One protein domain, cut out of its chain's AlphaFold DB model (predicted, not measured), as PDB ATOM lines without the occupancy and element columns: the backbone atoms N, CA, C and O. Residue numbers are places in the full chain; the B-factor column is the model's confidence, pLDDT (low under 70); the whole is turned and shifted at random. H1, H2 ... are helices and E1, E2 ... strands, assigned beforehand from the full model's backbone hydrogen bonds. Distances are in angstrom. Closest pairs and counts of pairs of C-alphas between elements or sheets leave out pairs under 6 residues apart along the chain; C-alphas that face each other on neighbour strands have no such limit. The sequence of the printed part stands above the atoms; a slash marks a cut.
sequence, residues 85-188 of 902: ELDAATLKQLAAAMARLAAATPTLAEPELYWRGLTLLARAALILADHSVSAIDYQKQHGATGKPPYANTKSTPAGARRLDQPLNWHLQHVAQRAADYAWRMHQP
ATOM      1  N   GLU A  85       6.748 -20.789  34.094       72.56
ATOM      2  CA  GLU A  85       5.509 -21.434  34.537       72.56
ATOM      3  C   GLU A  85       5.070 -22.471  33.494       72.56
ATOM      4  O   GLU A  85       4.330 -22.186  32.552       72.56
ATOM      5  N   LEU A  86       5.558 -23.705  33.655       77.75
ATOM      6  CA  LEU A  86       4.985 -24.857  32.962       77.75
ATOM      7  C   LEU A  86       3.676 -25.258  33.649       77.75
ATOM      8  O   LEU A  86       3.602 -25.290  34.880       77.75
ATOM      9  N   ASP A  87       2.651 -25.594  32.865       81.94
ATOM     10  CA  ASP A  87       1.385 -26.058  33.428       81.94
ATOM     11  C   ASP A  87       1.522 -27.435  34.116       81.94
ATOM     12  O   ASP A  87       2.416 -28.244  33.833       81.94
ATOM     13  N   ALA A  88       0.615 -27.716  35.056       83.38
ATOM     14  CA  ALA A  88       0.637 -28.959  35.828       83.38
ATOM     15  C   ALA A  88       0.468 -30.212  34.947       83.38
ATOM     16  O   ALA A  88       0.977 -31.282  35.286       83.38
ATOM     17  N   ALA A  89      -0.226 -30.088  33.811       83.88
ATOM     18  CA  ALA A  89      -0.440 -31.187  32.878       83.88
ATOM     19  C   ALA A  89       0.873 -31.610  32.198       83.88
ATOM     20  O   ALA A  89       1.185 -32.801  32.167       83.88
ATOM     21  N   THR A  90       1.672 -30.648  31.738       83.69
ATOM     22  CA  THR A  90       2.988 -30.849  31.114       83.69
ATOM     23  C   THR A  90       3.948 -31.509  32.092       83.69
ATOM     24  O   THR A  90       4.593 -32.504  31.760       83.69
ATOM     25  N   LEU A  91       3.999 -31.010  33.330       84.44
ATOM     26  CA  LEU A  91       4.845 -31.585  34.376       84.44
ATOM     27  C   LEU A  91       4.432 -33.021  34.723       84.44
ATOM     28  O   LEU A  91       5.290 -33.899  34.840       84.44
ATOM     29  N   LYS A  92       3.124 -33.291  34.819       86.25
ATOM     30  CA  LYS A  92       2.596 -34.644  35.047       86.25
ATOM     31  C   LYS A  92       2.935 -35.589  33.890       86.25
ATOM     32  O   LYS A  92       3.323 -36.727  34.138       86.25
ATOM     33  N   GLN A  93       2.811 -35.132  32.643       85.38
ATOM     34  CA  GLN A  93       3.173 -35.917  31.459       85.38
ATOM     35  C   GLN A  93       4.671 -36.236  31.420       85.38
ATOM     36  O   GLN A  93       5.030 -37.384  31.159       85.38
ATOM     37  N   LEU A  94       5.532 -35.262  31.728       85.44
ATOM     38  CA  LEU A  94       6.980 -35.457  31.806       85.44
ATOM     39  C   LEU A  94       7.345 -36.501  32.870       85.44
ATOM     40  O   LEU A  94       8.047 -37.464  32.565       85.44
ATOM     41  N   ALA A  95       6.813 -36.357  34.089       85.25
ATOM     42  CA  ALA A  95       7.048 -37.308  35.173       85.25
ATOM     43  C   ALA A  95       6.556 -38.721  34.812       85.25
ATOM     44  O   ALA A  95       7.274 -39.699  35.012       85.25
ATOM     45  N   ALA A  96       5.367 -38.837  34.207       88.62
ATOM     46  CA  ALA A  96       4.828 -40.117  33.752       88.62
ATOM     47  C   ALA A  96       5.660 -40.742  32.618       88.62
ATOM     48  O   ALA A  96       5.835 -41.957  32.577       88.62
ATOM     49  N   ALA A  97       6.186 -39.942  31.685       87.81
ATOM     50  CA  ALA A  97       7.078 -40.425  30.633       87.81
ATOM     51  C   ALA A  97       8.409 -40.935  31.206       87.81
ATOM     52  O   ALA A  97       8.844 -42.024  30.838       87.81
ATOM     53  N   MET A  98       9.010 -40.205  32.149       86.38
ATOM     54  CA  MET A  98      10.235 -40.627  32.838       86.38
ATOM     55  C   MET A  98      10.020 -41.904  33.657       86.38
ATOM     56  O   MET A  98      10.828 -42.824  33.567       86.38
ATOM     57  N   ALA A  99       8.907 -42.004  34.392       87.12
ATOM     58  CA  ALA A  99       8.553 -43.211  35.135       87.12
ATOM     59  C   ALA A  99       8.349 -44.416  34.203       87.12
ATOM     60  O   ALA A  99       8.841 -45.503  34.493       87.12
ATOM     61  N   ARG A 100       7.688 -44.219  33.051       87.31
ATOM     62  CA  ARG A 100       7.550 -45.264  32.026       87.31
ATOM     63  C   ARG A 100       8.894 -45.686  31.452       87.31
ATOM     64  O   ARG A 100       9.102 -46.877  31.319       87.31
ATOM     65  N   LEU A 101       9.805 -44.761  31.143       85.50
ATOM     66  CA  LEU A 101      11.148 -45.107  30.656       85.50
ATOM     67  C   LEU A 101      11.957 -45.879  31.702       85.50
ATOM     68  O   LEU A 101      12.593 -46.875  31.368       85.50
ATOM     69  N   ALA A 102      11.892 -45.460  32.967       83.44
ATOM     70  CA  ALA A 102      12.548 -46.162  34.063       83.44
ATOM     71  C   ALA A 102      11.989 -47.585  34.246       83.44
ATOM     72  O   ALA A 102      12.766 -48.519  34.414       83.44
ATOM     73  N   ALA A 103      10.667 -47.759  34.155       83.12
ATOM     74  CA  ALA A 103      10.008 -49.060  34.277       83.12
ATOM     75  C   ALA A 103      10.164 -49.949  33.030       83.12
ATOM     76  O   ALA A 103      10.249 -51.165  33.147       83.12
ATOM     77  N   ALA A 104      10.194 -49.347  31.839       72.88
ATOM     78  CA  ALA A 104      10.308 -50.029  30.554       72.88
ATOM     79  C   ALA A 104      11.761 -50.239  30.118       72.88
ATOM     80  O   ALA A 104      11.981 -50.681  28.995       72.88
ATOM     81  N   THR A 105      12.744 -49.906  30.963       71.25
ATOM     82  CA  THR A 105      14.142 -50.265  30.716       71.25
ATOM     83  C   THR A 105      14.237 -51.784  30.843       71.25
ATOM     84  O   THR A 105      14.117 -52.292  31.959       71.25
ATOM     85  N   PRO A 106      14.394 -52.526  29.734       62.28
ATOM     86  CA  PRO A 106      14.415 -53.977  29.800       62.28
ATOM     87  C   PRO A 106      15.634 -54.442  30.599       62.28
ATOM     88  O   PRO A 106      16.622 -53.711  30.731       62.28
ATOM     89  N   THR A 107      15.620 -55.691  31.058       67.62
ATOM     90  CA  THR A 107      16.861 -56.405  31.381       67.62
ATOM     91  C   THR A 107      17.598 -56.647  30.059       67.62
ATOM     92  O   THR A 107      17.447 -57.682  29.418       67.62
ATOM     93  N   LEU A 108      18.292 -55.618  29.575       69.88
ATOM     94  CA  LEU A 108      18.971 -55.626  28.284       69.88
ATOM     95  C   LEU A 108      20.247 -56.459  28.405       69.88
ATOM     96  O   LEU A 108      21.083 -56.165  29.256       69.88
ATOM     97  N   ALA A 109      20.411 -57.455  27.532       72.50
ATOM     98  CA  ALA A 109      21.684 -58.160  27.391       72.50
ATOM     99  C   ALA A 109      22.790 -57.199  26.917       72.50
ATOM    100  O   ALA A 109      23.891 -57.216  27.450       72.50
ATOM    101  N   GLU A 110      22.447 -56.303  25.981       82.25
ATOM    102  CA  GLU A 110      23.360 -55.334  25.362       82.25
ATOM    103  C   GLU A 110      22.816 -53.894  25.483       82.25
ATOM    104  O   GLU A 110      22.306 -53.319  24.511       82.25
ATOM    105  N   PRO A 111      22.862 -53.281  26.682       85.75
ATOM    106  CA  PRO A 111      22.240 -51.981  26.927       85.75
ATOM    107  C   PRO A 111      22.855 -50.848  26.097       85.75
ATOM    108  O   PRO A 111      22.129 -49.971  25.630       85.75
ATOM    109  N   GLU A 112      24.170 -50.858  25.871       88.06
ATOM    110  CA  GLU A 112      24.846 -49.799  25.108       88.06
ATOM    111  C   GLU A 112      24.399 -49.781  23.636       88.06
ATOM    112  O   GLU A 112      24.089 -48.716  23.095       88.06
ATOM    113  N   LEU A 113      24.281 -50.955  23.003       91.75
ATOM    114  CA  LEU A 113      23.809 -51.089  21.621       91.75
ATOM    115  C   LEU A 113      22.349 -50.653  21.477       91.75
ATOM    116  O   LEU A 113      22.028 -49.880  20.569       91.75
ATOM    117  N   TYR A 114      21.487 -51.094  22.399       92.62
ATOM    118  CA  TYR A 114      20.077 -50.706  22.433       92.62
ATOM    119  C   TYR A 114      19.922 -49.184  22.516       92.62
ATOM    120  O   TYR A 114      19.281 -48.561  21.665       92.62
ATOM    121  N   TRP A 115      20.551 -48.556  23.518       91.50
ATOM    122  CA  TRP A 115      20.388 -47.121  23.743       91.50
ATOM    123  C   TRP A 115      21.040 -46.285  22.647       91.50
ATOM    124  O   TRP A 115      20.484 -45.247  22.281       91.50
ATOM    125  N   ARG A 116      22.162 -46.729  22.067       92.50
ATOM    126  CA  ARG A 116      22.765 -46.076  20.898       92.50
ATOM    127  C   ARG A 116      21.821 -46.098  19.696       92.50
ATOM    128  O   ARG A 116      21.545 -45.034  19.137       92.50
ATOM    129  N   GLY A 117      21.314 -47.275  19.324       92.94
ATOM    130  CA  GLY A 117      20.390 -47.435  18.199       92.94
ATOM    131  C   GLY A 117      19.123 -46.597  18.377       92.94
ATOM    132  O   GLY A 117      18.756 -45.822  17.492       92.94
ATOM    133  N   LEU A 118      18.509 -46.664  19.563       92.94
ATOM    134  CA  LEU A 118      17.285 -45.925  19.876       92.94
ATOM    135  C   LEU A 118      17.511 -44.411  19.837       92.94
ATOM    136  O   LEU A 118      16.687 -43.679  19.294       92.94
ATOM    137  N   THR A 119      18.639 -43.935  20.374       93.50
ATOM    138  CA  THR A 119      18.987 -42.508  20.395       93.50
ATOM    139  C   THR A 119      19.068 -41.924  18.989       93.50
ATOM    140  O   THR A 119      18.542 -40.836  18.748       93.50
ATOM    141  N   LEU A 120      19.724 -42.628  18.059       92.62
ATOM    142  CA  LEU A 120      19.894 -42.169  16.678       92.62
ATOM    143  C   LEU A 120      18.539 -41.976  15.981       92.62
ATOM    144  O   LEU A 120      18.313 -40.937  15.357       92.62
ATOM    145  N   LEU A 121      17.616 -42.925  16.158       93.69
ATOM    146  CA  LEU A 121      16.271 -42.868  15.576       93.69
ATOM    147  C   LEU A 121      15.383 -41.820  16.267       93.69
ATOM    148  O   LEU A 121      14.764 -40.988  15.600       93.69
ATOM    149  N   ALA A 122      15.362 -41.803  17.603       94.50
ATOM    150  CA  ALA A 122      14.554 -40.870  18.388       94.50
ATOM    151  C   ALA A 122      14.958 -39.410  18.143       94.50
ATOM    152  O   ALA A 122      14.104 -38.525  18.058       94.50
ATOM    153  N   ARG A 123      16.259 -39.148  17.970       94.50
ATOM    154  CA  ARG A 123      16.761 -37.817  17.627       94.50
ATOM    155  C   ARG A 123      16.248 -37.346  16.265       94.50
ATOM    156  O   ARG A 123      15.872 -36.184  16.146       94.50
ATOM    157  N   ALA A 124      16.214 -38.216  15.254       93.31
ATOM    158  CA  ALA A 124      15.691 -37.862  13.935       93.31
ATOM    159  C   ALA A 124      14.189 -37.527  13.986       93.31
ATOM    160  O   ALA A 124      13.771 -36.514  13.423       93.31
ATOM    161  N   ALA A 125      13.402 -38.316  14.729       94.81
ATOM    162  CA  ALA A 125      11.980 -38.047  14.950       94.81
ATOM    163  C   ALA A 125      11.745 -36.709  15.675       94.81
ATOM    164  O   ALA A 125      10.867 -35.942  15.275       94.81
ATOM    165  N   LEU A 126      12.558 -36.390  16.693       95.56
ATOM    166  CA  LEU A 126      12.485 -35.109  17.403       95.56
ATOM    167  C   LEU A 126      12.794 -33.923  16.483       95.56
ATOM    168  O   LEU A 126      12.068 -32.935  16.514       95.56
ATOM    169  N   ILE A 127      13.837 -34.022  15.654       92.62
ATOM    170  CA  ILE A 127      14.189 -32.968  14.691       92.62
ATOM    171  C   ILE A 127      13.020 -32.720  13.736       92.62
ATOM    172  O   ILE A 127      12.602 -31.578  13.555       92.62
ATOM    173  N   LEU A 128      12.447 -33.779  13.159       91.38
ATOM    174  CA  LEU A 128      11.314 -33.644  12.243       91.38
ATOM    175  C   LEU A 128      10.085 -33.032  12.933       91.38
ATOM    176  O   LEU A 128       9.410 -32.178  12.355       91.38
ATOM    177  N   ALA A 129       9.810 -33.443  14.174       94.06
ATOM    178  CA  ALA A 129       8.729 -32.903  14.991       94.06
ATOM    179  C   ALA A 129       8.909 -31.409  15.254       94.06
ATOM    180  O   ALA A 129       8.006 -30.637  14.924       94.06
ATOM    181  N   ASP A 130      10.074 -31.007  15.757       92.69
ATOM    182  CA  ASP A 130      10.409 -29.615  16.051       92.69
ATOM    183  C   ASP A 130      10.294 -28.730  14.803       92.69
ATOM    184  O   ASP A 130       9.579 -27.729  14.821       92.69
ATOM    185  N   HIS A 131      10.863 -29.156  13.670       88.88
ATOM    186  CA  HIS A 131      10.703 -28.442  12.399       88.88
ATOM    187  C   HIS A 131       9.229 -28.306  11.990       88.88
ATOM    188  O   HIS A 131       8.794 -27.222  11.597       88.88
ATOM    189  N   SER A 132       8.446 -29.384  12.099       89.69
ATOM    190  CA  SER A 132       7.041 -29.373  11.681       89.69
ATOM    191  C   SER A 132       6.153 -28.494  12.564       89.69
ATOM    192  O   SER A 132       5.288 -27.794  12.041       89.69
ATOM    193  N   VAL A 133       6.379 -28.485  13.880       91.75
ATOM    194  CA  VAL A 133       5.619 -27.653  14.821       91.75
ATOM    195  C   VAL A 133       6.071 -26.201  14.709       91.75
ATOM    196  O   VAL A 133       5.232 -25.312  14.603       91.75
ATOM    197  N   SER A 134       7.376 -25.943  14.616       89.50
ATOM    198  CA  SER A 134       7.936 -24.600  14.419       89.50
ATOM    199  C   SER A 134       7.476 -23.932  13.116       89.50
ATOM    200  O   SER A 134       7.437 -22.702  13.032       89.50
ATOM    201  N   ALA A 135       7.098 -24.703  12.092       87.94
ATOM    202  CA  ALA A 135       6.553 -24.175  10.841       87.94
ATOM    203  C   ALA A 135       5.139 -23.577  10.994       87.94
ATOM    204  O   ALA A 135       4.813 -22.633  10.270       87.94
ATOM    205  N   ILE A 136       4.343 -24.038  11.967       89.38
ATOM    206  CA  ILE A 136       2.967 -23.573  12.205       89.38
ATOM    207  C   ILE A 136       2.965 -22.093  12.616       89.38
ATOM    208  O   ILE A 136       3.725 -21.689  13.495       89.38
ATOM    209  N   ASP A 137       2.113 -21.291  11.976       89.19
ATOM    210  CA  ASP A 137       1.803 -19.922  12.397       89.19
ATOM    211  C   ASP A 137       0.670 -19.979  13.430       89.19
ATOM    212  O   ASP A 137      -0.509 -20.091  13.077       89.19
ATOM    213  N   TYR A 138       1.049 -19.988  14.708       88.62
ATOM    214  CA  TYR A 138       0.116 -20.213  15.810       88.62
ATOM    215  C   TYR A 138      -0.901 -19.084  15.915       88.62
ATOM    216  O   TYR A 138      -2.102 -19.343  16.008       88.62
ATOM    217  N   GLN A 139      -0.446 -17.831  15.839       85.56
ATOM    218  CA  GLN A 139      -1.343 -16.683  15.950       85.56
ATOM    219  C   GLN A 139      -2.362 -16.622  14.813       85.56
ATOM    220  O   GLN A 139      -3.496 -16.199  15.034       85.56
ATOM    221  N   LYS A 140      -2.000 -17.080  13.608       85.12
ATOM    222  CA  LYS A 140      -2.949 -17.168  12.491       85.12
ATOM    223  C   LYS A 140      -4.046 -18.213  12.731       85.12
ATOM    224  O   LYS A 140      -5.161 -18.023  12.258       85.12
ATOM    225  N   GLN A 141      -3.742 -19.302  13.439       85.06
ATOM    226  CA  GLN A 141      -4.686 -20.398  13.692       85.06
ATOM    227  C   GLN A 141      -5.523 -20.209  14.964       85.06
ATOM    228  O   GLN A 141      -6.689 -20.595  14.989       85.06
ATOM    229  N   HIS A 142      -4.941 -19.621  16.010       83.38
ATOM    230  CA  HIS A 142      -5.532 -19.562  17.352       83.38
ATOM    231  C   HIS A 142      -5.797 -18.133  17.854       83.38
ATOM    232  O   HIS A 142      -6.350 -17.958  18.937       83.38
ATOM    233  N   GLY A 143      -5.438 -17.113  17.068       77.75
ATOM    234  CA  GLY A 143      -5.509 -15.710  17.470       77.75
ATOM    235  C   GLY A 143      -4.348 -15.289  18.378       77.75
ATOM    236  O   GLY A 143      -3.466 -16.074  18.724       77.75
ATOM    237  N   ALA A 144      -4.329 -14.011  18.762       68.44
ATOM    238  CA  ALA A 144      -3.342 -13.499  19.705       68.44
ATOM    239  C   ALA A 144      -3.684 -13.963  21.129       68.44
ATOM    240  O   ALA A 144      -4.719 -13.588  21.678       68.44
ATOM    241  N   THR A 145      -2.800 -14.737  21.753       64.19
ATOM    242  CA  THR A 145      -2.931 -15.137  23.160       64.19
ATOM    243  C   THR A 145      -1.699 -14.728  23.949       64.19
ATOM    244  O   THR A 145      -0.575 -14.939  23.498       64.19
ATOM    245  N   GLY A 146      -1.917 -14.179  25.143       62.69
ATOM    246  CA  GLY A 146      -0.862 -13.793  26.071       62.69
ATOM    247  C   GLY A 146      -0.755 -14.744  27.259       62.69
ATOM    248  O   GLY A 146      -1.722 -14.921  27.994       62.69
ATOM    249  N   LYS A 147       0.438 -15.310  27.458       67.00
ATOM    250  CA  LYS A 147       1.291 -15.143  28.652       67.00
ATOM    251  C   LYS A 147       2.661 -15.786  28.352       67.00
ATOM    252  O   LYS A 147       2.689 -16.885  27.802       67.00
ATOM    253  N   PRO A 148       3.785 -15.107  28.641       69.62
ATOM    254  CA  PRO A 148       5.122 -15.672  28.465       69.62
ATOM    255  C   PRO A 148       5.330 -16.901  29.370       69.62
ATOM    256  O   PRO A 148       4.649 -17.020  30.390       69.62
ATOM    257  N   PRO A 149       6.290 -17.787  29.050       80.50
ATOM    258  CA  PRO A 149       7.272 -17.682  27.962       80.50
ATOM    259  C   PRO A 149       6.782 -18.203  26.597       80.50
ATOM    260  O   PRO A 149       5.899 -19.055  26.503       80.50
ATOM    261  N   TYR A 150       7.413 -17.711  25.527       85.81
ATOM    262  CA  TYR A 150       7.196 -18.143  24.139       85.81
ATOM    263  C   TYR A 150       8.361 -19.013  23.650       85.81
ATOM    264  O   TYR A 150       9.493 -18.834  24.097       85.81
ATOM    265  N   ALA A 151       8.090 -19.928  22.718       88.56
ATOM    266  CA  ALA A 151       9.091 -20.809  22.117       88.56
ATOM    267  C   ALA A 151       9.798 -20.181  20.905       88.56
ATOM    268  O   ALA A 151      10.995 -20.388  20.720       88.56
ATOM    269  N   ASN A 152       9.080 -19.424  20.067       89.31
ATOM    270  CA  ASN A 152       9.624 -18.909  18.810       89.31
ATOM    271  C   ASN A 152       9.040 -17.547  18.387       89.31
ATOM    272  O   ASN A 152       8.180 -16.954  19.045       89.31
ATOM    273  N   THR A 153       9.556 -17.043  17.262       88.94
ATOM    274  CA  THR A 153       9.078 -15.831  16.590       88.94
ATOM    275  C   THR A 153       8.815 -16.094  15.104       88.94
ATOM    276  O   THR A 153       9.463 -16.950  14.497       88.94
ATOM    277  N   LYS A 154       7.908 -15.324  14.495       85.06
ATOM    278  CA  LYS A 154       7.612 -15.334  13.052       85.06
ATOM    279  C   LYS A 154       7.879 -13.966  12.436       85.06
ATOM    280  O   LYS A 154       7.748 -12.945  13.110       85.06
ATOM    281  N   SER A 155       8.264 -13.947  11.160       83.62
ATOM    282  CA  SER A 155       8.337 -12.696  10.404       83.62
ATOM    283  C   SER A 155       6.927 -12.234  10.043       83.62
ATOM    284  O   SER A 155       6.083 -13.040   9.655       83.62
ATOM    285  N   THR A 156       6.662 -10.946  10.198       79.31
ATOM    286  CA  THR A 156       5.430 -10.302   9.734       79.31
ATOM    287  C   THR A 156       5.587  -9.856   8.275       79.31
ATOM    288  O   THR A 156       6.719  -9.706   7.815       79.31
ATOM    289  N   PRO A 157       4.489  -9.577   7.544       78.19
ATOM    290  CA  PRO A 157       4.570  -9.022   6.188       78.19
ATOM    291  C   PRO A 157       5.373  -7.713   6.097       78.19
ATOM    292  O   PRO A 157       5.939  -7.412   5.056       78.19
ATOM    293  N   ALA A 158       5.463  -6.958   7.197       78.88
ATOM    294  CA  ALA A 158       6.262  -5.736   7.309       78.88
ATOM    295  C   ALA A 158       7.748  -5.989   7.663       78.88
ATOM    296  O   ALA A 158       8.471  -5.048   7.976       78.88
ATOM    297  N   GLY A 159       8.206  -7.247   7.695       80.81
ATOM    298  CA  GLY A 159       9.588  -7.632   8.016       80.81
ATOM    299  C   GLY A 159       9.942  -7.652   9.511       80.81
ATOM    300  O   GLY A 159      10.998  -8.157   9.886       80.81
ATOM    301  N   ALA A 160       9.069  -7.158  10.396       83.94
ATOM    302  CA  ALA A 160       9.276  -7.216  11.846       83.94
ATOM    303  C   ALA A 160       9.057  -8.638  12.398       83.94
ATOM    304  O   ALA A 160       8.215  -9.380  11.888       83.94
ATOM    305  N   ARG A 161       9.760  -9.018  13.474       86.94
ATOM    306  CA  ARG A 161       9.561 -10.306  14.166       86.94
ATOM    307  C   ARG A 161       8.488 -10.175  15.250       86.94
ATOM    308  O   ARG A 161       8.577  -9.285  16.090       86.94
ATOM    309  N   ARG A 162       7.518 -11.091  15.270       87.62
ATOM    310  CA  ARG A 162       6.512 -11.218  16.340       87.62
ATOM    311  C   ARG A 162       6.710 -12.505  17.133       87.62
ATOM    312  O   ARG A 162       7.098 -13.514  16.548       87.62
ATOM    313  N   LEU A 163       6.430 -12.476  18.435       89.12
ATOM    314  CA  LEU A 163       6.286 -13.686  19.256       89.12
ATOM    315  C   LEU A 163       5.100 -14.498  18.726       89.12
ATOM    316  O   LEU A 163       4.083 -13.894  18.394       89.12
ATOM    317  N   ASP A 164       5.234 -15.821  18.614       88.12
ATOM    318  CA  ASP A 164       4.201 -16.663  17.991       88.12
ATOM    319  C   ASP A 164       3.714 -17.782  18.925       88.12
ATOM    320  O   ASP A 164       2.645 -17.656  19.519       88.12
ATOM    321  N   GLN A 165       4.497 -18.849  19.113       91.12
ATOM    322  CA  GLN A 165       4.054 -20.045  19.843       91.12
ATOM    323  C   GLN A 165       4.301 -19.944  21.361       91.12
ATOM    324  O   GLN A 165       5.446 -19.707  21.765       91.12
ATOM    325  N   PRO A 166       3.296 -20.187  22.229       90.12
ATOM    326  CA  PRO A 166       3.511 -20.366  23.669       90.12
ATOM    327  C   PRO A 166       4.398 -21.585  23.967       90.12
ATOM    328  O   PRO A 166       4.264 -22.622  23.313       90.12
ATOM    329  N   LEU A 167       5.267 -21.502  24.982       87.38
ATOM    330  CA  LEU A 167       6.229 -22.573  25.282       87.38
ATOM    331  C   LEU A 167       5.553 -23.913  25.618       87.38
ATOM    332  O   LEU A 167       5.940 -24.940  25.065       87.38
ATOM    333  N   ASN A 168       4.524 -23.913  26.476       87.25
ATOM    334  CA  ASN A 168       3.803 -25.139  26.858       87.25
ATOM    335  C   ASN A 168       3.142 -25.804  25.650       87.25
ATOM    336  O   ASN A 168       3.253 -27.016  25.468       87.25
ATOM    337  N   TRP A 169       2.507 -24.994  24.796       89.25
ATOM    338  CA  TRP A 169       1.885 -25.476  23.568       89.25
ATOM    339  C   TRP A 169       2.927 -26.140  22.667       89.25
ATOM    340  O   TRP A 169       2.746 -27.290  22.271       89.25
ATOM    341  N   HIS A 170       4.047 -25.460  22.418       91.69
ATOM    342  CA  HIS A 170       5.115 -25.974  21.567       91.69
ATOM    343  C   HIS A 170       5.678 -27.302  22.101       91.69
ATOM    344  O   HIS A 170       5.724 -28.283  21.363       91.69
ATOM    345  N   LEU A 171       6.022 -27.378  23.392       90.56
ATOM    346  CA  LEU A 171       6.568 -28.597  24.005       90.56
ATOM    347  C   LEU A 171       5.602 -29.789  23.909       90.56
ATOM    348  O   LEU A 171       6.026 -30.890  23.556       90.56
ATOM    349  N   GLN A 172       4.309 -29.580  24.182       89.94
ATOM    350  CA  GLN A 172       3.296 -30.636  24.087       89.94
ATOM    351  C   GLN A 172       3.118 -31.131  22.645       89.94
ATOM    352  O   GLN A 172       3.072 -32.340  22.410       89.94
ATOM    353  N   HIS A 173       3.063 -30.215  21.671       92.50
ATOM    354  CA  HIS A 173       2.854 -30.569  20.265       92.50
ATOM    355  C   HIS A 173       4.092 -31.230  19.657       92.50
ATOM    356  O   HIS A 173       3.953 -32.206  18.921       92.50
ATOM    357  N   VAL A 174       5.302 -30.775  20.009       94.31
ATOM    358  CA  VAL A 174       6.546 -31.444  19.605       94.31
ATOM    359  C   VAL A 174       6.610 -32.850  20.191       94.31
ATOM    360  O   VAL A 174       6.919 -33.785  19.461       94.31
ATOM    361  N   ALA A 175       6.257 -33.039  21.467       92.56
ATOM    362  CA  ALA A 175       6.253 -34.364  22.088       92.56
ATOM    363  C   ALA A 175       5.273 -35.333  21.402       92.56
ATOM    364  O   ALA A 175       5.651 -36.456  21.064       92.56
ATOM    365  N   GLN A 176       4.033 -34.897  21.150       92.81
ATOM    366  CA  GLN A 176       3.023 -35.705  20.454       92.81
ATOM    367  C   GLN A 176       3.461 -36.051  19.027       92.81
ATOM    368  O   GLN A 176       3.388 -37.206  18.607       92.81
ATOM    369  N   ARG A 177       3.969 -35.058  18.292       94.25
ATOM    370  CA  ARG A 177       4.411 -35.220  16.907       94.25
ATOM    371  C   ARG A 177       5.666 -36.081  16.788       94.25
ATOM    372  O   ARG A 177       5.772 -36.857  15.844       94.25
ATOM    373  N   ALA A 178       6.591 -35.992  17.742       94.88
ATOM    374  CA  ALA A 178       7.774 -36.847  17.791       94.88
ATOM    375  C   ALA A 178       7.395 -38.315  18.011       94.88
ATOM    376  O   ALA A 178       7.976 -39.185  17.367       94.88
ATOM    377  N   ALA A 179       6.400 -38.596  18.861       92.69
ATOM    378  CA  ALA A 179       5.879 -39.949  19.041       92.69
ATOM    379  C   ALA A 179       5.215 -40.488  17.758       92.69
ATOM    380  O   ALA A 179       5.497 -41.618  17.360       92.69
ATOM    381  N   ASP A 180       4.399 -39.670  17.078       93.19
ATOM    382  CA  ASP A 180       3.784 -40.019  15.784       93.19
ATOM    383  C   ASP A 180       4.845 -40.299  14.707       93.19
ATOM    384  O   ASP A 180       4.801 -41.336  14.047       93.19
ATOM    385  N   TYR A 181       5.854 -39.434  14.561       93.75
ATOM    386  CA  TYR A 181       6.933 -39.671  13.601       93.75
ATOM    387  C   TYR A 181       7.781 -40.887  13.954       93.75
ATOM    388  O   TYR A 181       8.092 -41.658  13.055       93.75
ATOM    389  N   ALA A 182       8.118 -41.110  15.226       92.38
ATOM    390  CA  ALA A 182       8.856 -42.306  15.628       92.38
ATOM    391  C   ALA A 182       8.101 -43.591  15.240       92.38
ATOM    392  O   ALA A 182       8.707 -44.514  14.696       92.38
ATOM    393  N   TRP A 183       6.778 -43.618  15.441       90.50
ATOM    394  CA  TRP A 183       5.918 -44.728  15.027       90.50
ATOM    395  C   TRP A 183       5.882 -44.907  13.502       90.50
ATOM    396  O   TRP A 183       6.116 -46.002  12.996       90.50
ATOM    397  N   ARG A 184       5.650 -43.828  12.747       90.06
ATOM    398  CA  ARG A 184       5.571 -43.871  11.273       90.06
ATOM    399  C   ARG A 184       6.897 -44.212  10.607       90.06
ATOM    400  O   ARG A 184       6.909 -44.878   9.580       90.06
ATOM    401  N   MET A 185       8.004 -43.764  11.191       88.75
ATOM    402  CA  MET A 185       9.342 -44.152  10.764       88.75
ATOM    403  C   MET A 185       9.558 -45.646  11.020       88.75
ATOM    404  O   MET A 185      10.102 -46.334  10.173       88.75
ATOM    405  N   HIS A 186       9.102 -46.196  12.146       83.31
ATOM    406  CA  HIS A 186       9.280 -47.623  12.433       83.31
ATOM    407  C   HIS A 186       8.606 -48.553  11.405       83.31
ATOM    408  O   HIS A 186       9.161 -49.606  11.091       83.31
ATOM    409  N   GLN A 187       7.454 -48.156  10.854       80.44
ATOM    410  CA  GLN A 187       6.720 -48.899   9.822       80.44
ATOM    411  C   GLN A 187       6.498 -48.022   8.584       80.44
ATOM    412  O   GLN A 187       5.389 -47.522   8.360       80.44
ATOM    413  N   PRO A 188       7.554 -47.783   7.789       80.06
ATOM    414  CA  PRO A 188       7.421 -46.994   6.581       80.06
ATOM    415  C   PRO A 188       6.576 -47.773   5.560       80.06
ATOM    416  O   PRO A 188       6.706 -48.986   5.430       80.06
TER     417      PRO A 188
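What this domain is: This is residues 85 to 188 of the 902 residues of the protein "CRISPR-associated nuclease/helicase Cas3 subtype I-F/YPEST" of Amantichitinum ursilacus (UniProt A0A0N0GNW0). Three long helices make a loose, open frame: H1 runs out with only its first part near H4, H2 runs back, and H4 crosses H2. Short H3 and the small antiparallel hairpin E1 and E2 lie at one end of the long axis. The printed part has 104 residues, mostly helix, in the order H1, H2, H3, E1, E2, H4; it is loose, radius of gyration of the C-alphas 17.0 A, spanning 58 by 32 by 20 A.

How they stand to each other: Start at H1, residues 88 to 103: it is close to but not clearly touching H4, residues 167 to 186, the closest C-alphas, Thr 90 and Gln 172, being 7.0 A apart. H2, residues 111 to 135, touches H4 at a steep tilt of 56 degrees, opposite ways; the closest C-alphas, Ala 129 and Ala 178, are 4.9 A apart. H1 and H2 are apart. H3, residues 138 to 142, touches no helix. In the hairpin of E1, residues 153 to 155, and E2, residues 161 to 163, N 154 and O 162 are within hydrogen-bond range at 2.9 A. In H1, H2, H3 and H4 every O i to N i+4 pair is within that range.

Where its parts are: Find C-alpha 88 at (0.637, -28.959, 35.828); H1 runs 22.2 A from there. H2 is 35.7 A long, and H4, 28.3 A, ends at C-alpha 186, (9.280, -47.623, 12.433).

The domain as a whole: The farthest C-alphas, Ala 109 and Ala 158, are 58.2 A apart. The printed part has no cut and no long link; pLDDT is under 70 at residues 106 to 108 and 144 to 148.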